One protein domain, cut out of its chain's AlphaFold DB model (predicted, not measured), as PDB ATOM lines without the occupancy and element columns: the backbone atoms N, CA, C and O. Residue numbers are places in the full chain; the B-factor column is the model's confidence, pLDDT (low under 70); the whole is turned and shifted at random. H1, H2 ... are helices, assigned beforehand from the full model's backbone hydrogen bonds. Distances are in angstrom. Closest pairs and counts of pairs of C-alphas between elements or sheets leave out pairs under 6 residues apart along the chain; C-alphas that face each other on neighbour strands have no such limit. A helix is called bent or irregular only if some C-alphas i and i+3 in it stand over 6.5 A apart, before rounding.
ATOM      1  N   ALA A   8     162.206 115.895 109.285       37.12
ATOM      2  CA  ALA A   8     161.169 116.894 109.216       37.12
ATOM      3  C   ALA A   8     160.922 117.404 107.791       37.12
ATOM      4  O   ALA A   8     159.768 117.531 107.451       37.12
ATOM      5  N   LEU A   9     161.920 117.639 106.930       39.72
ATOM      6  CA  LEU A   9     161.760 118.506 105.741       39.72
ATOM      7  C   LEU A   9     160.831 117.992 104.620       39.72
ATOM      8  O   LEU A   9     160.064 118.784 104.080       39.72
ATOM      9  N   GLY A  10     160.845 116.698 104.285       42.25
ATOM     10  CA  GLY A  10     159.945 116.143 103.254       42.25
ATOM     11  C   GLY A  10     158.491 116.065 103.731       42.25
ATOM     12  O   GLY A  10     157.567 116.494 103.043       42.25
ATOM     13  N   VAL A  11     158.303 115.633 104.983       48.19
ATOM     14  CA  VAL A  11     157.006 115.702 105.668       48.19
ATOM     15  C   VAL A  11     156.589 117.158 105.850       48.19
ATOM     16  O   VAL A  11     155.423 117.444 105.660       48.19
ATOM     17  N   LEU A  12     157.517 118.081 106.130       41.50
ATOM     18  CA  LEU A  12     157.284 119.518 106.290       41.50
ATOM     19  C   LEU A  12     156.820 120.146 104.986       41.50
ATOM     20  O   LEU A  12     156.051 121.081 105.067       41.50
ATOM     21  N   GLY A  13     157.233 119.653 103.814       51.16
ATOM     22  CA  GLY A  13     156.720 120.110 102.520       51.16
ATOM     23  C   GLY A  13     155.239 119.772 102.339       51.16
ATOM     24  O   GLY A  13     154.439 120.657 102.046       51.16
ATOM     25  N   ILE A  14     154.853 118.521 102.621       51.19
ATOM     26  CA  ILE A  14     153.441 118.102 102.639       51.19
ATOM     27  C   ILE A  14     152.687 118.825 103.759       51.19
ATOM     28  O   ILE A  14     151.580 119.298 103.546       51.19
ATOM     29  N   LEU A  15     153.283 118.956 104.945       47.38
ATOM     30  CA  LEU A  15     152.681 119.626 106.093       47.38
ATOM     31  C   LEU A  15     152.528 121.124 105.834       47.38
ATOM     32  O   LEU A  15     151.520 121.672 106.234       47.38
ATOM     33  N   LEU A  16     153.468 121.782 105.151       51.62
ATOM     34  CA  LEU A  16     153.386 123.187 104.741       51.62
ATOM     35  C   LEU A  16     152.329 123.364 103.667       51.62
ATOM     36  O   LEU A  16     151.521 124.270 103.800       51.62
ATOM     37  N   ALA A  17     152.281 122.497 102.656       52.94
ATOM     38  CA  ALA A  17     151.224 122.529 101.650       52.94
ATOM     39  C   ALA A  17     149.848 122.344 102.311       52.94
ATOM     40  O   ALA A  17     148.943 123.147 102.103       52.94
ATOM     41  N   VAL A  18     149.714 121.368 103.211       54.22
ATOM     42  CA  VAL A  18     148.498 121.132 103.999       54.22
ATOM     43  C   VAL A  18     148.207 122.297 104.948       54.22
ATOM     44  O   VAL A  18     147.054 122.693 105.054       54.22
ATOM     45  N   CYS A  19     149.198 122.892 105.614       51.62
ATOM     46  CA  CYS A  19     149.029 124.025 106.529       51.62
ATOM     47  C   CYS A  19     148.655 125.313 105.792       51.62
ATOM     48  O   CYS A  19     147.823 126.060 106.295       51.62
ATOM     49  N   VAL A  20     149.210 125.558 104.604       53.47
ATOM     50  CA  VAL A  20     148.835 126.681 103.735       53.47
ATOM     51  C   VAL A  20     147.404 126.481 103.234       53.47
ATOM     52  O   VAL A  20     146.585 127.382 103.386       53.47
ATOM     53  N   LEU A  21     147.043 125.275 102.778       51.16
ATOM     54  CA  LEU A  21     145.660 124.933 102.416       51.16
ATOM     55  C   LEU A  21     144.694 125.042 103.617       51.16
ATOM     56  O   LEU A  21     143.554 125.478 103.466       51.16
ATOM     57  N   SER A  22     145.157 124.708 104.828       50.25
ATOM     58  CA  SER A  22     144.380 124.814 106.074       50.25
ATOM     59  C   SER A  22     144.163 126.258 106.516       50.25
ATOM     60  O   SER A  22     143.064 126.602 106.943       50.25
ATOM     61  N   ALA A  23     145.191 127.104 106.414       47.91
ATOM     62  CA  ALA A  23     145.106 128.520 106.759       47.91
ATOM     63  C   ALA A  23     144.121 129.253 105.838       47.91
ATOM     64  O   ALA A  23     143.338 130.076 106.307       47.91
ATOM     65  N   VAL A  24     144.095 128.890 104.554       48.91
ATOM     66  CA  VAL A  24     143.161 129.469 103.583       48.91
ATOM     67  C   VAL A  24     141.725 128.969 103.800       48.91
ATOM     68  O   VAL A  24     140.792 129.769 103.826       48.91
ATOM     69  N   GLY A  25     141.524 127.677 104.095       47.97
ATOM     70  CA  GLY A  25     140.202 127.146 104.463       47.97
ATOM     71  C   GLY A  25     139.618 127.748 105.753       47.97
ATOM     72  O   GLY A  25     138.396 127.844 105.895       47.97
ATOM     73  N   PHE A  26     140.480 128.183 106.679       48.00
ATOM     74  CA  PHE A  26     140.088 128.826 107.936       48.00
ATOM     75  C   PHE A  26     139.658 130.291 107.752       48.00
ATOM     76  O   PHE A  26     138.748 130.741 108.441       48.00
ATOM     77  N   PHE A  27     140.265 131.025 106.813       47.56
ATOM     78  CA  PHE A  27     139.913 132.426 106.541       47.56
ATOM     79  C   PHE A  27     138.658 132.594 105.666       47.56
ATOM     80  O   PHE A  27     138.019 133.641 105.734       47.56
ATOM     81  N   LEU A  28     138.278 131.575 104.887       47.69
ATOM     82  CA  LEU A  28     137.205 131.679 103.886       47.69
ATOM     83  C   LEU A  28     135.856 131.069 104.275       47.69
ATOM     84  O   LEU A  28     134.897 131.182 103.512       47.69
ATOM     85  N   SER A  29     135.738 130.403 105.424       42.50
ATOM     86  CA  SER A  29     134.514 129.664 105.748       42.50
ATOM     87  C   SER A  29     133.737 130.263 106.918       42.50
ATOM     88  O   SER A  29     133.913 129.895 108.076       42.50
ATOM     89  N   ASP A  30     132.723 131.057 106.580       48.38
ATOM     90  CA  ASP A  30     131.583 131.383 107.453       48.38
ATOM     91  C   ASP A  30     130.643 130.158 107.629       48.38
ATOM     92  O   ASP A  30     129.417 130.230 107.619       48.38
ATOM     93  N   THR A  31     131.205 128.941 107.651       50.03
ATOM     94  CA  THR A  31     130.446 127.683 107.572       50.03
ATOM     95  C   THR A  31     131.141 126.577 108.368       50.03
ATOM     96  O   THR A  31     131.747 125.656 107.816       50.03
ATOM     97  N   GLY A  32     131.008 126.624 109.696       48.53
ATOM     98  CA  GLY A  32     131.683 125.718 110.643       48.53
ATOM     99  C   GLY A  32     131.493 124.204 110.416       48.53
ATOM    100  O   GLY A  32     132.276 123.408 110.928       48.53
ATOM    101  N   LYS A  33     130.516 123.769 109.604       53.62
ATOM    102  CA  LYS A  33     130.318 122.346 109.255       53.62
ATOM    103  C   LYS A  33     131.312 121.817 108.210       53.62
ATOM    104  O   LYS A  33     131.704 120.657 108.298       53.62
ATOM    105  N   LYS A  34     131.756 122.642 107.251       53.06
ATOM    106  CA  LYS A  34     132.750 122.227 106.234       53.06
ATOM    107  C   LYS A  34     134.163 122.146 106.828       53.06
ATOM    108  O   LYS A  34     134.923 121.238 106.500       53.06
ATOM    109  N   VAL A  35     134.463 123.008 107.804       51.88
ATOM    110  CA  VAL A  35     135.735 123.026 108.550       51.88
ATOM    111  C   VAL A  35     135.938 121.763 109.395       51.88
ATOM    112  O   VAL A  35     137.055 121.250 109.485       51.88
ATOM    113  N   MET A  36     134.874 121.187 109.971       54.12
ATOM    114  CA  MET A  36     134.981 119.919 110.714       54.12
ATOM    115  C   MET A  36     135.397 118.736 109.824       54.12
ATOM    116  O   MET A  36     136.234 117.928 110.221       54.12
ATOM    117  N   GLY A  37     134.861 118.637 108.602       55.44
ATOM    118  CA  GLY A  37     135.231 117.569 107.663       55.44
ATOM    119  C   GLY A  37     136.681 117.676 107.179       55.44
ATOM    120  O   GLY A  37     137.381 116.668 107.070       55.44
ATOM    121  N   PHE A  38     137.153 118.904 106.952       54.78
ATOM    122  CA  PHE A  38     138.534 119.181 106.558       54.78
ATOM    123  C   PHE A  38     139.526 118.947 107.703       54.78
ATOM    124  O   PHE A  38     140.524 118.253 107.520       54.78
ATOM    125  N   SER A  39     139.224 119.423 108.916       56.28
ATOM    126  CA  SER A  39     140.061 119.179 110.103       56.28
ATOM    127  C   SER A  39     140.184 117.690 110.441       56.28
ATOM    128  O   SER A  39     141.279 117.232 110.767       56.28
ATOM    129  N   GLY A  40     139.119 116.897 110.267       59.47
ATOM    130  CA  GLY A  40     139.179 115.438 110.408       59.47
ATOM    131  C   GLY A  40     140.125 114.762 109.405       59.47
ATOM    132  O   GLY A  40     140.806 113.794 109.748       59.47
ATOM    133  N   LYS A  41     140.230 115.287 108.179       58.56
ATOM    134  CA  LYS A  41     141.186 114.808 107.165       58.56
ATOM    135  C   LYS A  41     142.611 115.267 107.481       58.56
ATOM    136  O   LYS A  41     143.527 114.449 107.485       58.56
ATOM    137  N   VAL A  42     142.820 116.519 107.867       58.62
ATOM    138  CA  VAL A  42     144.146 116.990 108.305       58.62
ATOM    139  C   VAL A  42     144.647 116.194 109.522       58.62
ATOM    140  O   VAL A  42     145.812 115.798 109.568       58.62
ATOM    141  N   MET A  43     143.764 115.833 110.461       58.19
ATOM    142  CA  MET A  43     144.117 114.956 111.583       58.19
ATOM    143  C   MET A  43     144.541 113.546 111.151       58.19
ATOM    144  O   MET A  43     145.411 112.960 111.793       58.19
ATOM    145  N   LYS A  44     143.996 113.001 110.055       61.84
ATOM    146  CA  LYS A  44     144.470 111.721 109.502       61.84
ATOM    147  C   LYS A  44     145.897 111.826 108.964       61.84
ATOM    148  O   LYS A  44     146.675 110.916 109.212       61.84
ATOM    149  N   ILE A  45     146.274 112.948 108.340       60.81
ATOM    150  CA  ILE A  45     147.669 113.200 107.921       60.81
ATOM    151  C   ILE A  45     148.597 113.262 109.141       60.81
ATOM    152  O   ILE A  45     149.661 112.644 109.142       60.81
ATOM    153  N   ALA A  46     148.172 113.933 110.216       59.03
ATOM    154  CA  ALA A  46     148.911 113.929 111.480       59.03
ATOM    155  C   ALA A  46     149.025 112.513 112.086       59.03
ATOM    156  O   ALA A  46     150.065 112.148 112.637       59.03
ATOM    157  N   GLY A  47     147.981 111.687 111.945       61.34
ATOM    158  CA  GLY A  47     147.997 110.267 112.296       61.34
ATOM    159  C   GLY A  47     149.028 109.467 111.495       61.34
ATOM    160  O   GLY A  47     149.748 108.655 112.071       61.34
ATOM    161  N   THR A  48     149.180 109.752 110.202       65.94
ATOM    162  CA  THR A  48     150.216 109.134 109.362       65.94
ATOM    163  C   THR A  48     151.626 109.573 109.765       65.94
ATOM    164  O   THR A  48     152.544 108.754 109.768       65.94
ATOM    165  N   GLY A  49     151.794 110.819 110.224       69.81
ATOM    166  CA  GLY A  49     153.037 111.285 110.851       69.81
ATOM    167  C   GLY A  49     153.425 110.460 112.086       69.81
ATOM    168  O   GLY A  49     154.579 110.054 112.221       69.81
ATOM    169  N   LYS A  50     152.450 110.112 112.940       75.38
ATOM    170  CA  LYS A  50     152.666 109.170 114.055       75.38
ATOM    171  C   LYS A  50     152.988 107.754 113.573       75.38
ATOM    172  O   LYS A  50     153.741 107.052 114.238       75.38
ATOM    173  N   GLY A  51     152.443 107.335 112.429       75.75
ATOM    174  CA  GLY A  51     152.775 106.063 111.780       75.75
ATOM    175  C   GLY A  51     154.252 105.979 111.389       75.75
ATOM    176  O   GLY A  51     154.918 105.008 111.734       75.75
ATOM    177  N   LEU A  52     154.790 107.032 110.767       79.88
ATOM    178  CA  LEU A  52     156.217 107.122 110.440       79.88
ATOM    179  C   LEU A  52     157.100 107.184 111.693       79.88
ATOM    180  O   LEU A  52     158.128 106.518 111.742       79.88
ATOM    181  N   GLU A  53     156.695 107.933 112.722       81.25
ATOM    182  CA  GLU A  53     157.420 107.964 114.001       81.25
ATOM    183  C   GLU A  53     157.437 106.583 114.675       81.25
ATOM    184  O   GLU A  53     158.456 106.160 115.222       81.25
ATOM    185  N   ARG A  54     156.314 105.861 114.621       86.38
ATOM    186  CA  ARG A  54     156.214 104.488 115.119       86.38
ATOM    187  C   ARG A  54     157.132 103.552 114.339       86.38
ATOM    188  O   ARG A  54     157.831 102.770 114.972       86.38
ATOM    189  N   LEU A  55     157.153 103.643 113.009       85.50
ATOM    190  CA  LEU A  55     158.033 102.834 112.162       85.50
ATOM    191  C   LEU A  55     159.509 103.118 112.425       85.50
ATOM    192  O   LEU A  55     160.282 102.181 112.555       85.50
ATOM    193  N   GLU A  56     159.893 104.384 112.586       87.12
ATOM    194  CA  GLU A  56     161.269 104.756 112.935       87.12
ATOM    195  C   GLU A  56     161.688 104.173 114.295       87.12
ATOM    196  O   GLU A  56     162.819 103.727 114.462       87.12
ATOM    197  N   LYS A  57     160.772 104.138 115.274       90.38
ATOM    198  CA  LYS A  57     161.033 103.507 116.578       90.38
ATOM    199  C   LYS A  57     161.070 101.980 116.504       90.38
ATOM    200  O   LYS A  57     161.847 101.372 117.232       90.38
ATOM    201  N   ALA A  58     160.214 101.371 115.685       92.00
ATOM    202  CA  ALA A  58     160.117  99.919 115.538       92.00
ATOM    203  C   ALA A  58     161.275  99.336 114.713       92.00
ATOM    204  O   ALA A  58     161.756  98.247 115.014       92.00
ATOM    205  N   HIS A  59     161.743 100.085 113.716       92.50
ATOM    206  CA  HIS A  59     162.812  99.710 112.796       92.50
ATOM    207  C   HIS A  59     163.901 100.794 112.796       92.50
ATOM    208  O   HIS A  59     164.072 101.502 111.798       92.50
ATOM    209  N   PRO A  60     164.624 100.973 113.920       92.06
ATOM    210  CA  PRO A  60     165.701 101.945 113.988       92.06
ATOM    211  C   PRO A  60     166.803 101.556 113.004       92.06
ATOM    212  O   PRO A  60     167.228 100.403 112.952       92.06
ATOM    213  N   PHE A  61     167.294 102.532 112.246       92.88
ATOM    214  CA  PHE A  61     168.311 102.300 111.230       92.88
ATOM    215  C   PHE A  61     169.599 103.059 111.540       92.88
ATOM    216  O   PHE A  61     169.581 104.250 111.855       92.88
ATOM    217  N   THR A  62     170.726 102.365 111.399       93.62
ATOM    218  CA  THR A  62     172.064 102.960 111.403       93.62
ATOM    219  C   THR A  62     172.734 102.603 110.079       93.62
ATOM    220  O   THR A  62     172.850 101.412 109.791       93.62
ATOM    221  N   PRO A  63     173.157 103.591 109.267       91.69
ATOM    222  CA  PRO A  63     173.863 103.317 108.021       91.69
ATOM    223  C   PRO A  63     175.113 102.455 108.252       91.69
ATOM    224  O   PRO A  63     175.818 102.686 109.239       91.69
ATOM    225  N   PRO A  64     175.418 101.500 107.358       90.69
ATOM    226  CA  PRO A  64     176.654 100.733 107.440       90.69
ATOM    227  C   PRO A  64     177.865 101.654 107.246       90.69
ATOM    228  O   PRO A  64     177.827 102.571 106.425       90.69
ATOM    229  N   GLU A  65     178.963 101.388 107.960       89.88
ATOM    230  CA  GLU A  65     180.200 102.187 107.859       89.88
ATOM    231  C   GLU A  65     180.785 102.192 106.441       89.88
ATOM    232  O   GLU A  65     181.384 103.176 106.017       89.88
ATOM    233  N   SER A  66     180.570 101.107 105.693       90.88
ATOM    234  CA  SER A  66     180.982 100.990 104.294       90.88
ATOM    235  C   SER A  66     180.211 101.920 103.353       90.88
ATOM    236  O   SER A  66     180.652 102.134 102.227       90.88
ATOM    237  N   GLY A  67     179.038 102.418 103.763       91.62
ATOM    238  CA  GLY A  67     178.103 103.130 102.891       91.62
ATOM    239  C   GLY A  67     177.470 102.256 101.798       91.62
ATOM    240  O   GLY A  67     176.721 102.770 100.969       91.62
ATOM    241  N   VAL A  68     177.744 100.947 101.783       92.12
ATOM    242  CA  VAL A  68     177.246 100.016 100.763       92.12
ATOM    243  C   VAL A  68     175.905  99.430 101.194       92.12
ATOM    244  O   VAL A  68     175.772  98.907 102.298       92.12
ATOM    245  N   VAL A  69     174.918  99.508 100.307       94.50
ATOM    246  CA  VAL A  69     173.597  98.903 100.471       94.50
ATOM    247  C   VAL A  69     173.701  97.395 100.263       94.50
ATOM    248  O   VAL A  69     174.334  96.930  99.320       94.50
ATOM    249  N   GLU A  70     173.050  96.615 101.121       94.62
ATOM    250  CA  GLU A  70     172.892  95.180 100.889       94.62
ATOM    251  C   GLU A  70     171.832  94.917  99.811       94.62
ATOM    252  O   GLU A  70     170.747  95.501  99.841       94.62
ATOM    253  N   GLU A  71     172.106  93.991  98.891       93.81
ATOM    254  CA  GLU A  71     171.220  93.679  97.757       93.81
ATOM    255  C   GLU A  71     169.791  93.326  98.204       93.81
ATOM    256  O   GLU A  71     168.822  93.892  97.700       93.81
ATOM    257  N   ALA A  72     169.644  92.493  99.239       96.25
ATOM    258  CA  ALA A  72     168.336  92.138  99.797       96.25
ATOM    259  C   ALA A  72     167.548  93.353 100.327       96.25
ATOM    260  O   ALA A  72     166.315  93.379 100.264       96.25
ATOM    261  N   ARG A  73     168.242  94.375 100.845       97.19
ATOM    262  CA  ARG A  73     167.606  95.612 101.322       97.19
ATOM    263  C   ARG A  73     167.245  96.539 100.166       97.19
ATOM    264  O   ARG A  73     166.179  97.148 100.214       97.19
ATOM    265  N   LEU A  74     168.041  96.572  99.094       96.06
ATOM    266  CA  LEU A  74     167.663  97.242  97.845       96.06
ATOM    267  C   LEU A  74     166.393  96.627  97.235       96.06
ATOM    268  O   LEU A  74     165.493  97.350  96.817       96.06
ATOM    269  N   GLU A  75     166.265  95.302  97.233       96.75
ATOM    270  CA  GLU A  75     165.044  94.648  96.750       96.75
ATOM    271  C   GLU A  75     163.816  94.966  97.608       96.75
ATOM    272  O   GLU A  75     162.720  95.142  97.074       96.75
ATOM    273  N   ALA A  76     163.989  95.059  98.929       97.50
ATOM    274  CA  ALA A  76     162.934  95.511  99.832       97.50
ATOM    275  C   ALA A  76     162.529  96.961  99.528       97.50
ATOM    276  O   ALA A  76     161.341  97.251  99.408       97.50
ATOM    277  N   TYR A  77     163.504  97.849  99.314       95.81
ATOM    278  CA  TYR A  77     163.265  99.229  98.885       95.81
ATOM    279  C   TYR A  77     162.456  99.282  97.582       95.81
ATOM    280  O   TYR A  77     161.445  99.980  97.515       95.81
ATOM    281  N   LEU A  78     162.823  98.477  96.581       95.69
ATOM    282  CA  LEU A  78     162.095  98.394  95.314       95.69
ATOM    283  C   LEU A  78     160.642  97.952  95.511       95.69
ATOM    284  O   LEU A  78     159.746  98.573  94.950       95.69
ATOM    285  N   ARG A  79     160.378  96.957  96.367       97.44
ATOM    286  CA  ARG A  79     159.002  96.534  96.694       97.44
ATOM    287  C   ARG A  79     158.192  97.622  97.398       97.44
ATOM    288  O   ARG A  79     156.968  97.666  97.237       97.44
ATOM    289  N   VAL A  80     158.842  98.491  98.178       95.38
ATOM    290  CA  VAL A  80     158.190  99.686  98.732       95.38
ATOM    291  C   VAL A  80     157.826 100.646  97.603       95.38
ATOM    292  O   VAL A  80     156.661 101.026  97.499       95.38
ATOM    293  N   CYS A  81     158.771 100.987  96.725       93.88
ATOM    294  CA  CYS A  81     158.528 101.871  95.583       93.88
ATOM    295  C   CYS A  81     157.399 101.349  94.679       93.88
ATOM    296  O   CYS A  81     156.444 102.076  94.420       93.88
ATOM    297  N   GLU A  82     157.446 100.073  94.292       94.50
ATOM    298  CA  GLU A  82     156.434  99.399  93.466       94.50
ATOM    299  C   GLU A  82     155.034  99.456  94.093       94.50
ATOM    300  O   GLU A  82     154.049  99.667  93.391       94.50
ATOM    301  N   ALA A  83     154.927  99.297  95.416       94.94
ATOM    302  CA  ALA A  83     153.641  99.338  96.108       94.94
ATOM    303  C   ALA A  83     153.065 100.753  96.231       94.94
ATOM    304  O   ALA A  83     151.847 100.922  96.253       94.94
ATOM    305  N   VAL A  84     153.926 101.767  96.325       92.44
ATOM    306  CA  VAL A  84     153.512 103.171  96.446       92.44
ATOM    307  C   VAL A  84     153.219 103.792  95.082       92.44
ATOM    308  O   VAL A  84     152.366 104.676  94.976       92.44
ATOM    309  N   LYS A  85     153.897 103.313  94.034       90.94
ATOM    310  CA  LYS A  85     153.846 103.858  92.678       90.94
ATOM    311  C   LYS A  85     152.426 104.083  92.136       90.94
ATOM    312  O   LYS A  85     152.204 105.182  91.645       90.94
ATOM    313  N   PRO A  86     151.447 103.161  92.252       93.94
ATOM    314  CA  PRO A  86     150.109 103.386  91.700       93.94
ATOM    315  C   PRO A  86     149.396 104.606  92.298       93.94
ATOM    316  O   PRO A  86     148.825 105.409  91.565       93.94
ATOM    317  N   GLU A  87     149.464 104.775  93.621       92.06
ATOM    318  CA  GLU A  87     148.843 105.914  94.309       92.06
ATOM    319  C   GLU A  87     149.596 107.215  94.014       92.06
ATOM    320  O   GLU A  87     148.990 108.269  93.825       92.06
ATOM    321  N   ALA A  88     150.926 107.140  93.952       87.50
ATOM    322  CA  ALA A  88     151.778 108.280  93.655       87.50
ATOM    323  C   ALA A  88     151.612 108.766  92.207       87.50
ATOM    324  O   ALA A  88     151.463 109.965  91.989       87.50
ATOM    325  N   ASP A  89     151.559 107.859  91.231       88.25
ATOM    326  CA  ASP A  89     151.321 108.197  89.827       88.25
ATOM    327  C   ASP A  89     149.899 108.745  89.632       88.25
ATOM    328  O   ASP A  89     149.735 109.776  88.982       88.25
ATOM    329  N   ALA A  90     148.877 108.147  90.260       90.19
ATOM    330  CA  ALA A  90     147.512 108.679  90.219       90.19
ATOM    331  C   ALA A  90     147.427 110.105  90.789       90.19
ATOM    332  O   ALA A  90     146.745 110.965  90.225       90.19
ATOM    333  N   TYR A  91     148.141 110.377  91.885       86.12
ATOM    334  CA  TYR A  91     148.202 111.713  92.466       86.12
ATOM    335  C   TYR A  91     148.994 112.696  91.591       86.12
ATOM    336  O   TYR A  91     148.542 113.820  91.399       86.12
ATOM    337  N   SER A  92     150.120 112.279  91.005       82.56
ATOM    338  CA  SER A  92     150.886 113.084  90.043       82.56
ATOM    339  C   SER A  92     150.058 113.454  88.807       82.56
ATOM    340  O   SER A  92     150.105 114.598  88.365       82.56
ATOM    341  N   GLU A  93     149.286 112.521  88.245       87.69
ATOM    342  CA  GLU A  93     148.399 112.808  87.110       87.69
ATOM    343  C   GLU A  93     147.260 113.753  87.503       87.69
ATOM    344  O   GLU A  93     146.944 114.684  86.761       87.69
ATOM    345  N   TRP A  94     146.691 113.581  88.702       86.25
ATOM    346  CA  TRP A  94     145.729 114.537  89.245       86.25
ATOM    347  C   TRP A  94     146.356 115.929  89.387       86.25
ATOM    348  O   TRP A  94     145.765 116.899  88.921       86.25
ATOM    349  N   LEU A  95     147.570 116.042  89.939       80.12
ATOM    350  CA  LEU A  95     148.280 117.319  90.058       80.12
ATOM    351  C   LEU A  95     148.483 117.970  88.689       80.12
ATOM    352  O   LEU A  95     148.072 119.110  88.517       80.12
ATOM    353  N   LYS A  96     148.992 117.243  87.687       81.38
ATOM    354  CA  LYS A  96     149.178 117.773  86.320       81.38
ATOM    355  C   LYS A  96     147.877 118.273  85.693       81.38
ATOM    356  O   LYS A  96     147.862 119.330  85.063       81.38
ATOM    357  N   ALA A  97     146.777 117.541  85.878       81.56
ATOM    358  CA  ALA A  97     145.463 117.947  85.381       81.56
ATOM    359  C   ALA A  97     144.968 119.258  86.023       81.56
ATOM    360  O   ALA A  97     144.173 119.975  85.416       81.56
ATOM    361  N   HIS A  98     145.472 119.593  87.214       76.44
ATOM    362  CA  HIS A  98     145.101 120.783  87.979       76.44
ATOM    363  C   HIS A  98     146.225 121.851  88.036       76.44
ATOM    364  O   HIS A  98     145.980 122.970  88.482       76.44
ATOM    365  N   GLU A  99     147.432 121.567  87.519       62.88
ATOM    366  CA  GLU A  99     148.561 122.508  87.362       62.88
ATOM    367  C   GLU A  99     148.328 123.520  86.227       62.88
ATOM    368  O   GLU A  99     148.849 124.636  86.270       62.88
ATOM    369  N   ASP A 107     138.922 125.773  94.222       67.75
ATOM    370  CA  ASP A 107     137.844 125.710  95.203       67.75
ATOM    371  C   ASP A 107     138.192 124.746  96.351       67.75
ATOM    372  O   ASP A 107     139.170 123.991  96.329       67.75
ATOM    373  N   PHE A 108     137.386 124.794  97.411       67.50
ATOM    374  CA  PHE A 108     137.562 123.938  98.584       67.50
ATOM    375  C   PHE A 108     137.489 122.437  98.245       67.50
ATOM    376  O   PHE A 108     138.111 121.621  98.925       67.50
ATOM    377  N   GLU A 109     136.748 122.064  97.198       75.00
ATOM    378  CA  GLU A 109     136.647 120.678  96.739       75.00
ATOM    379  C   GLU A 109     137.974 120.194  96.144       75.00
ATOM    380  O   GLU A 109     138.468 119.134  96.532       75.00
ATOM    381  N   THR A 110     138.612 121.014  95.309       73.62
ATOM    382  CA  THR A 110     139.949 120.765  94.752       73.62
ATOM    383  C   THR A 110     140.988 120.597  95.866       73.62
ATOM    384  O   THR A 110     141.770 119.644  95.866       73.62
ATOM    385  N   ALA A 111     140.965 121.475  96.875       71.56
ATOM    386  CA  ALA A 111     141.844 121.363  98.042       71.56
ATOM    387  C   ALA A 111     141.601 120.067  98.840       71.56
ATOM    388  O   ALA A 111     142.544 119.436  99.323       71.56
ATOM    389  N   GLN A 112     140.344 119.641  98.976       74.38
ATOM    390  CA  GLN A 112     139.992 118.398  99.656       74.38
ATOM    391  C   GLN A 112     140.483 117.162  98.884       74.38
ATOM    392  O   GLN A 112     141.015 116.239  99.504       74.38
ATOM    393  N   GLN A 113     140.343 117.150  97.559       80.50
ATOM    394  CA  GLN A 113     140.845 116.070  96.706       80.50
ATOM    395  C   GLN A 113     142.377 115.975  96.752       80.50
ATOM    396  O   GLN A 113     142.908 114.870  96.870       80.50
ATOM    397  N   ALA A 114     143.086 117.112  96.780       79.56
ATOM    398  CA  ALA A 114     144.540 117.137  96.968       79.56
ATOM    399  C   ALA A 114     144.958 116.463  98.286       79.56
ATOM    400  O   ALA A 114     145.846 115.609  98.317       79.56
ATOM    401  N   VAL A 115     144.278 116.813  99.384       76.69
ATOM    402  CA  VAL A 115     144.515 116.231 100.715       76.69
ATOM    403  C   VAL A 115     144.241 114.725 100.722       76.69
ATOM    404  O   VAL A 115     145.007 113.968 101.315       76.69
ATOM    405  N   GLU A 116     143.173 114.269 100.066       82.38
ATOM    406  CA  GLU A 116     142.850 112.842  99.943       82.38
ATOM    407  C   GLU A 116     143.891 112.075  99.118       82.38
ATOM    408  O   GLU A 116     144.300 110.985  99.521       82.38
ATOM    409  N   GLY A 117     144.359 112.643  98.003       84.00
ATOM    410  CA  GLY A 117     145.433 112.066  97.192       84.00
ATOM    411  C   GLY A 117     146.726 111.913  97.995       84.00
ATOM    412  O   GLY A 117     147.269 110.813  98.104       84.00
ATOM    413  N   ALA A 118     147.151 112.978  98.678       80.00
ATOM    414  CA  ALA A 118     148.320 112.943  99.552       80.00
ATOM    415  C   ALA A 118     148.187 111.906 100.687       80.00
ATOM    416  O   ALA A 118     149.151 111.215 101.019       80.00
ATOM    417  N   GLN A 119     146.993 111.753 101.274       82.00
ATOM    418  CA  GLN A 119     146.731 110.729 102.290       82.00
ATOM    419  C   GLN A 119     146.879 109.309 101.754       82.00
ATOM    420  O   GLN A 119     147.427 108.466 102.463       82.00
ATOM    421  N   LYS A 120     146.389 109.034 100.542       87.25
ATOM    422  CA  LYS A 120     146.513 107.712  99.918       87.25
ATOM    423  C   LYS A 120     147.974 107.354  99.676       87.25
ATOM    424  O   LYS A 120     148.401 106.284 100.099       87.25
ATOM    425  N   VAL A 121     148.754 108.285  99.123       86.31
ATOM    426  CA  VAL A 121     150.202 108.107  98.916       86.31
ATOM    427  C   VAL A 121     150.915 107.831 100.240       86.31
ATOM    428  O   VAL A 121     151.640 106.845 100.364       86.31
ATOM    429  N   LEU A 122     150.678 108.660 101.262       84.25
ATOM    430  CA  LEU A 122     151.308 108.485 102.573       84.25
ATOM    431  C   LEU A 122     150.867 107.191 103.274       84.25
ATOM    432  O   LEU A 122     151.679 106.546 103.936       84.25
ATOM    433  N   GLY A 123     149.598 106.807 103.138       87.06
ATOM    434  CA  GLY A 123     149.069 105.553 103.672       87.06
ATOM    435  C   GLY A 123     149.714 104.334 103.015       87.06
ATOM    436  O   GLY A 123     150.168 103.437 103.723       87.06
ATOM    437  N   ALA A 124     149.821 104.337 101.682       90.50
ATOM    438  CA  ALA A 124     150.511 103.295 100.928       90.50
ATOM    439  C   ALA A 124     151.991 103.202 101.324       90.50
ATOM    440  O   ALA A 124     152.497 102.105 101.540       90.50
ATOM    441  N   TYR A 125     152.661 104.343 101.503       89.69
ATOM    442  CA  TYR A 125     154.062 104.389 101.918       89.69
ATOM    443  C   TYR A 125     154.284 103.796 103.311       89.69
ATOM    444  O   TYR A 125     155.125 102.915 103.472       89.69
ATOM    445  N   VAL A 126     153.495 104.209 104.310       89.81
ATOM    446  CA  VAL A 126     153.583 103.649 105.669       89.81
ATOM    447  C   VAL A 126     153.291 102.148 105.666       89.81
ATOM    448  O   VAL A 126     154.044 101.387 106.267       89.81
ATOM    449  N   ALA A 127     152.246 101.707 104.963       92.94
ATOM    450  CA  ALA A 127     151.900 100.290 104.883       92.94
ATOM    451  C   ALA A 127     152.994  99.456 104.193       92.94
ATOM    452  O   ALA A 127     153.302  98.351 104.635       92.94
ATOM    453  N   ALA A 128     153.599  99.983 103.127       94.38
ATOM    454  CA  ALA A 128     154.669  99.309 102.404       94.38
ATOM    455  C   ALA A 128     155.958  99.214 103.236       94.38
ATOM    456  O   ALA A 128     156.562  98.144 103.294       94.38
ATOM    457  N   LEU A 129     156.339 100.288 103.935       94.25
ATOM    458  CA  LEU A 129     157.457 100.269 104.883       94.25
ATOM    459  C   LEU A 129     157.241  99.245 106.004       94.25
ATOM    460  O   LEU A 129     158.150  98.483 106.324       94.25
ATOM    461  N   GLU A 130     156.032  99.195 106.573       95.25
ATOM    462  CA  GLU A 130     155.670  98.227 107.614       95.25
ATOM    463  C   GLU A 130     155.778  96.785 107.096       95.25
ATOM    464  O   GLU A 130     156.383  95.936 107.748       95.25
ATOM    465  N   ARG A 131     155.277  96.518 105.882       97.38
ATOM    466  CA  ARG A 131     155.350  95.195 105.243       97.38
ATOM    467  C   ARG A 131     156.788  94.716 105.038       97.38
ATOM    468  O   ARG A 131     157.075  93.548 105.279       97.38
ATOM    469  N   GLU A 132     157.683  95.600 104.608       97.56
ATOM    470  CA  GLU A 132     159.091  95.264 104.344       97.56
ATOM    471  C   GLU A 132     159.994  95.404 105.585       97.56
ATOM    472  O   GLU A 132     161.217  95.251 105.489       97.56
ATOM    473  N   SER A 133     159.403  95.683 106.760       96.56
ATOM    474  CA  SER A 133     160.126  95.929 108.017       96.56
ATOM    475  C   SER A 133     161.241  96.967 107.844       96.56
ATOM    476  O   SER A 133     162.381  96.759 108.263       96.56
ATOM    477  N   MET A 134     160.929  98.058 107.145       94.62
ATOM    478  CA  MET A 134     161.875  99.100 106.762       94.62
ATOM    479  C   MET A 134     161.555 100.402 107.491       94.62
ATOM    480  O   MET A 134     160.434 100.910 107.443       94.62
ATOM    481  N   GLY A 135     162.560 100.971 108.153       91.06
ATOM    482  CA  GLY A 135     162.447 102.300 108.748       91.06
ATOM    483  C   GLY A 135     162.529 103.403 107.681       91.06
ATOM    484  O   GLY A 135     163.228 103.243 106.678       91.06
ATOM    485  N   PRO A 136     161.892 104.571 107.884       87.81
ATOM    486  CA  PRO A 136     162.027 105.693 106.954       87.81
ATOM    487  C   PRO A 136     163.460 106.257 106.901       87.81
ATOM    488  O   PRO A 136     163.843 106.897 105.917       87.81
ATOM    489  N   GLY A 137     164.278 106.053 107.942       88.19
ATOM    490  CA  GLY A 137     165.725 106.290 107.893       88.19
ATOM    491  C   GLY A 137     166.451 105.417 106.862       88.19
ATOM    492  O   GLY A 137     167.221 105.942 106.059       88.19
ATOM    493  N   GLU A 138     166.162 104.116 106.848       93.69
ATOM    494  CA  GLU A 138     166.753 103.150 105.915       93.69
ATOM    495  C   GLU A 138     166.332 103.416 104.471       93.69
ATOM    496  O   GLU A 138     167.187 103.513 103.594       93.69
ATOM    497  N   PHE A 139     165.031 103.615 104.240       93.50
ATOM    498  CA  PHE A 139     164.488 103.900 102.911       93.50
ATOM    499  C   PHE A 139     165.234 105.060 102.235       93.50
ATOM    500  O   PHE A 139     165.681 104.952 101.095       93.50
ATOM    501  N   ARG A 140     165.455 106.157 102.971       87.38
ATOM    502  CA  ARG A 140     166.184 107.330 102.462       87.38
ATOM    503  C   ARG A 140     167.670 107.097 102.262       87.38
ATOM    504  O   ARG A 140     168.258 107.726 101.389       87.38
ATOM    505  N   PHE A 141     168.291 106.272 103.102       91.50
ATOM    506  CA  PHE A 141     169.689 105.910 102.908       91.50
ATOM    507  C   PHE A 141     169.859 105.157 101.589       91.50
ATOM    508  O   PHE A 141     170.700 105.548 100.787       91.50
ATOM    509  N   ILE A 142     169.018 104.148 101.338       93.19
ATOM    510  CA  ILE A 142     169.055 103.361 100.099       93.19
ATOM    511  C   ILE A 142     168.768 104.250  98.890       93.19
ATOM    512  O   ILE A 142     169.512 104.200  97.917       93.19
ATOM    513  N   GLN A 143     167.748 105.106  98.974       91.19
ATOM    514  CA  GLN A 143     167.440 106.059  97.913       91.19
ATOM    515  C   GLN A 143     168.660 106.913  97.537       91.19
ATOM    516  O   GLN A 143     169.063 106.921  96.379       91.19
ATOM    517  N   ARG A 144     169.278 107.587  98.517       87.25
ATOM    518  CA  ARG A 144     170.451 108.440  98.267       87.25
ATOM    519  C   ARG A 144     171.630 107.654  97.731       87.25
ATOM    520  O   ARG A 144     172.295 108.111  96.816       87.25
ATOM    521  N   ALA A 145     171.870 106.465  98.274       89.56
ATOM    522  CA  ALA A 145     172.931 105.592  97.804       89.56
ATOM    523  C   ALA A 145     172.753 105.209  96.326       89.56
ATOM    524  O   ALA A 145     173.747 105.076  95.616       89.56
ATOM    525  N   MET A 146     171.511 105.029  95.861       91.19
ATOM    526  CA  MET A 146     171.210 104.744  94.456       91.19
ATOM    527  C   MET A 146     171.293 105.995  93.572       91.19
ATOM    528  O   MET A 146     171.844 105.905  92.483       91.19
ATOM    529  N   GLU A 147     170.825 107.154  94.042       86.88
ATOM    530  CA  GLU A 147     170.976 108.443  93.341       86.88
ATOM    531  C   GLU A 147     172.464 108.814  93.167       86.88
ATOM    532  O   GLU A 147     172.918 109.116  92.068       86.88
ATOM    533  N   GLU A 148     173.265 108.705  94.230       86.06
ATOM    534  CA  GLU A 148     174.716 108.930  94.184       86.06
ATOM    535  C   GLU A 148     175.420 107.899  93.286       86.06
ATOM    536  O   GLU A 148     176.356 108.233  92.559       86.06
ATOM    537  N   ALA A 149     174.962 106.640  93.303       86.31
ATOM    538  CA  ALA A 149     175.474 105.604  92.413       86.31
ATOM    539  C   ALA A 149     175.180 105.921  90.942       86.31
ATOM    540  O   ALA A 149     176.085 105.783  90.119       86.31
ATOM    541  N   GLU A 150     173.974 106.392  90.619       85.25
ATOM    542  CA  GLU A 150     173.613 106.867  89.281       85.25
ATOM    543  C   GLU A 150     174.535 108.003  88.825       85.25
ATOM    544  O   GLU A 150     175.112 107.933  87.740       85.25
ATOM    545  N   GLU A 151     174.723 109.025  89.667       80.38
ATOM    546  CA  GLU A 151     175.577 110.177  89.360       80.38
ATOM    547  C   GLU A 151     177.055 109.796  89.190       80.38
ATOM    548  O   GLU A 151     177.780 110.442  88.427       80.38
ATOM    549  N   SER A 152     177.502 108.752  89.893       76.19
ATOM    550  CA  SER A 152     178.874 108.245  89.819       76.19
ATOM    551  C   SER A 152     179.161 107.429  88.558       76.19
ATOM    552  O   SER A 152     180.330 107.233  88.211       76.19
ATOM    553  N   LEU A 153     178.124 106.954  87.857       70.62
ATOM    554  CA  LEU A 153     178.321 106.246  86.601       70.62
ATOM    555  C   LEU A 153     178.852 107.218  85.538       70.62
ATOM    556  O   LEU A 153     178.374 108.352  85.425       70.62
ATOM    557  N   PRO A 154     179.838 106.800  84.722       62.12
ATOM    558  CA  PRO A 154     180.335 107.641  83.645       62.12
ATOM    559  C   PRO A 154     179.171 108.062  82.746       62.12
ATOM    560  O   PRO A 154     178.415 107.224  82.248       62.12
ATOM    561  N   ALA A 209     177.590  98.995  91.356       83.94
ATOM    562  CA  ALA A 209     177.314  97.665  90.814       83.94
ATOM    563  C   ALA A 209     175.837  97.288  90.968       83.94
ATOM    564  O   ALA A 209     175.221  96.768  90.037       83.94
ATOM    565  N   LEU A 210     175.276  97.564  92.149       86.62
ATOM    566  CA  LEU A 210     173.871  97.308  92.443       86.62
ATOM    567  C   LEU A 210     172.952  98.174  91.586       86.62
ATOM    568  O   LEU A 210     172.032  97.642  90.969       86.62
ATOM    569  N   TYR A 211     173.238  99.471  91.477       88.75
ATOM    570  CA  TYR A 211     172.482 100.379  90.625       88.75
ATOM    571  C   TYR A 211     172.491  99.898  89.175       88.75
ATOM    572  O   TYR A 211     171.432  99.734  88.585       88.75
ATOM    573  N   ALA A 212     173.662  99.582  88.612       82.88
ATOM    574  CA  ALA A 212     173.753  99.097  87.236       82.88
ATOM    575  C   ALA A 212     172.965  97.795  87.006       82.88
ATOM    576  O   ALA A 212     172.353  97.636  85.952       82.88
ATOM    577  N   ARG A 213     172.947  96.881  87.986       83.88
ATOM    578  CA  ARG A 213     172.187  95.622  87.914       83.88
ATOM    579  C   ARG A 213     170.676  95.840  87.990       83.88
ATOM    580  O   ARG A 213     169.934  95.170  87.279       83.88
ATOM    581  N   TYR A 214     170.224  96.741  88.859       87.75
ATOM    582  CA  TYR A 214     168.803  96.973  89.131       87.75
ATOM    583  C   TYR A 214     168.229  98.199  88.414       87.75
ATOM    584  O   TYR A 214     167.072  98.533  88.653       87.75
ATOM    585  N   ARG A 215     168.999  98.850  87.538       87.00
ATOM    586  CA  ARG A 215     168.660 100.124  86.892       87.00
ATOM    587  C   ARG A 215     167.256 100.139  86.304       87.00
ATOM    588  O   ARG A 215     166.447 100.964  86.705       87.00
ATOM    589  N   ASP A 216     166.951  99.201  85.413       84.75
ATOM    590  CA  ASP A 216     165.662  99.175  84.712       84.75
ATOM    591  C   ASP A 216     164.500  99.025  85.704       84.75
ATOM    592  O   ASP A 216     163.444  99.640  85.560       84.75
ATOM    593  N   ARG A 217     164.709  98.239  86.767       90.44
ATOM    594  CA  ARG A 217     163.717  98.060  87.826       90.44
ATOM    595  C   ARG A 217     163.602  99.302  88.706       90.44
ATOM    596  O   ARG A 217     162.484  99.651  89.066       90.44
ATOM    597  N   LEU A 218     164.704  99.974  89.034       88.75
ATOM    598  CA  LEU A 218     164.698 101.265  89.730       88.75
ATOM    599  C   LEU A 218     163.906 102.291  88.915       88.75
ATOM    600  O   LEU A 218     162.927 102.830  89.419       88.75
ATOM    601  N   GLU A 219     164.239 102.479  87.639       86.38
ATOM    602  CA  GLU A 219     163.544 103.408  86.740       86.38
ATOM    603  C   GLU A 219     162.044 103.076  86.620       86.38
ATOM    604  O   GLU A 219     161.200 103.969  86.710       86.38
ATOM    605  N   ALA A 220     161.686 101.792  86.503       87.19
ATOM    606  CA  ALA A 220     160.290 101.359  86.424       87.19
ATOM    607  C   ALA A 220     159.516 101.502  87.747       87.19
ATOM    608  O   ALA A 220     158.307 101.739  87.733       87.19
ATOM    609  N   SER A 221     160.186 101.343  88.891       87.50
ATOM    610  CA  SER A 221     159.551 101.337  90.219       87.50
ATOM    611  C   SER A 221     159.419 102.730  90.816       87.50
ATOM    612  O   SER A 221     158.578 102.946  91.691       87.50
ATOM    613  N   MET A 222     160.239 103.683  90.370       83.62
ATOM    614  CA  MET A 222     160.202 105.036  90.902       83.62
ATOM    615  C   MET A 222     158.887 105.739  90.511       83.62
ATOM    616  O   MET A 222     158.455 105.693  89.349       83.62
ATOM    617  N   PRO A 223     158.205 106.382  91.474       76.81
ATOM    618  CA  PRO A 223     157.048 107.214  91.185       76.81
ATOM    619  C   PRO A 223     157.423 108.368  90.260       76.81
ATOM    620  O   PRO A 223     158.460 109.009  90.432       76.81
ATOM    621  N   SER A 224     156.573 108.638  89.277       72.50
ATOM    622  CA  SER A 224     156.822 109.683  88.292       72.50
ATOM    623  C   SER A 224     156.434 111.073  88.816       72.50
ATOM    624  O   SER A 224     155.546 111.232  89.659       72.50
ATOM    625  N   GLY A 225     157.084 112.108  88.275       68.44
ATOM    626  CA  GLY A 225     156.697 113.504  88.491       68.44
ATOM    627  C   GLY A 225     156.823 113.979  89.942       68.44
ATOM    628  O   GLY A 225     157.767 113.636  90.653       68.44
ATOM    629  N   GLU A 226     155.874 114.810  90.372       65.62
ATOM    630  CA  GLU A 226     155.936 115.499  91.664       65.62
ATOM    631  C   GLU A 226     155.803 114.552  92.864       65.62
ATOM    632  O   GLU A 226     156.445 114.770  93.890       65.62
ATOM    633  N   ALA A 227     155.049 113.455  92.742       61.16
ATOM    634  CA  ALA A 227     154.922 112.479  93.822       61.16
ATOM    635  C   ALA A 227     156.241 111.744  94.131       61.16
ATOM    636  O   ALA A 227     156.506 111.425  95.294       61.16
ATOM    637  N   GLY A 228     157.108 111.547  93.130       61.31
ATOM    638  CA  GLY A 228     158.471 111.047  93.340       61.31
ATOM    639  C   GLY A 228     159.323 112.016  94.165       61.31
ATOM    640  O   GLY A 228     160.012 111.604  95.098       61.31
ATOM    641  N   ALA A 229     159.197 113.323  93.906       64.44
ATOM    642  CA  ALA A 229     159.883 114.364  94.676       64.44
ATOM    643  C   ALA A 229     159.387 114.440  96.132       64.44
ATOM    644  O   ALA A 229     160.185 114.626  97.057       64.44
ATOM    645  N   ILE A 230     158.082 114.231  96.347       61.88
ATOM    646  CA  ILE A 230     157.463 114.182  97.679       61.88
ATOM    647  C   ILE A 230     158.058 113.046  98.522       61.88
ATOM    648  O   ILE A 230     158.433 113.263  99.677       61.88
ATOM    649  N   LEU A 231     158.177 111.845  97.950       62.47
ATOM    650  CA  LEU A 231     158.729 110.681  98.649       62.47
ATOM    651  C   LEU A 231     160.244 110.795  98.840       62.47
ATOM    652  O   LEU A 231     160.760 110.419  99.892       62.47
ATOM    653  N   GLY A 232     160.940 111.398  97.872       56.50
ATOM    654  CA  GLY A 232     162.384 111.590  97.925       56.50
ATOM    655  C   GLY A 232     162.877 112.689  98.858       56.50
ATOM    656  O   GLY A 232     164.085 112.859  99.024       56.50
ATOM    657  N   GLY A 233     161.976 113.482  99.447       54.66
ATOM    658  CA  GLY A 233     162.349 114.625 100.284       54.66
ATOM    659  C   GLY A 233     163.171 115.688  99.545       54.66
ATOM    660  O   GLY A 233     163.743 116.574 100.183       54.66
TER     661      GLY A 233
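AT A GLANCE: This is residues 8 to 99, 107 to 154 and 209 to 233 of the 247 residues of an uncharacterized protein of Acidobacteria bacterium (UniProt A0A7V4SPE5). Three long helices, H1, H2 and H4, lie side by side as a bundle, and H3b, the second arm of bent helix H3, packs along H4. Toward one end of the length, H3a, H5 and H6 form a small head in which H5 crosses H3a, while short H7 packs on H1 and H3b. The 165 printed residues hold seven named helices, H1 to H7 in order, and no named strand: all helix. The whole is compact, radius of gyration of the C-alphas 17.5 A, with an elongated outline of 59 by 35 by 22 A.

HOW THE PARTS SIT: Start at H1, residues 8 to 27, which forms a helical hairpin with H2, residues 32 to 58, at a shallow tilt of 11 degrees; their closest C-alphas, Phe 26 and Val 35, are 7.3 A apart. H4, residues 108 to 131, touches H2 the same way at 19 degrees, a shallow tilt, closest at the C-alphas of Ile 45 and Gln 119, 6.2 A. H3, residues 71 to 99, was assigned as one helix by its hydrogen bonds but is bent, C-alphas 83 and 86 being 6.9 A apart; H3b, residues 86 to 99, touches residues 114 to 124 of H4, with the C-alphas of Glu 87 and Val 121 closest at 5.3 A. H3a, residues 71 to 83, is about perpendicular, at 76 degrees, to H5, residues 136 to 152, and they touch, closest at the C-alphas of Tyr 77 and Phe 139, 6.3 A. H6, residues 209 to 221, is irregular, with C-alphas 213 and 216 8.1 A apart, and touches H3a at a shallow tilt of 10 degrees, closest at the C-alphas of Glu 82 and Ser 221, 4.9 A. H7, residues 225 to 232, touches H3b, closest at the C-alphas of Ala 88 and Ala 227, 5.2 A, and residues 10 to 14 of H1, closest at those of Gly 10 and Ile 230, 6.4 A. Each O i to N i+4 pair is within hydrogen-bond range in H1, H3a, H3b, H4 and H5, against 21 of 23 in H2, 7 of 9 in H6 and 3 of 4 in H7.

IN THESE COORDINATES: Find C-alpha 8 at (161.169, 116.894, 109.216), where H1 begins; H2 then runs 38.7 A and H4 34.5 A from first to last C-alpha, and H7 ends at C-alpha 232 at (162.384, 111.590, 97.925).

THE WHOLE: Look for the cuts after residues 99 and 154, with gaps of 13.7 A and 12.7 A between C-alphas; the link from H2 to H3 is long, and pLDDT is under 70 at residues 8 to 49 and 225 to 233, among others.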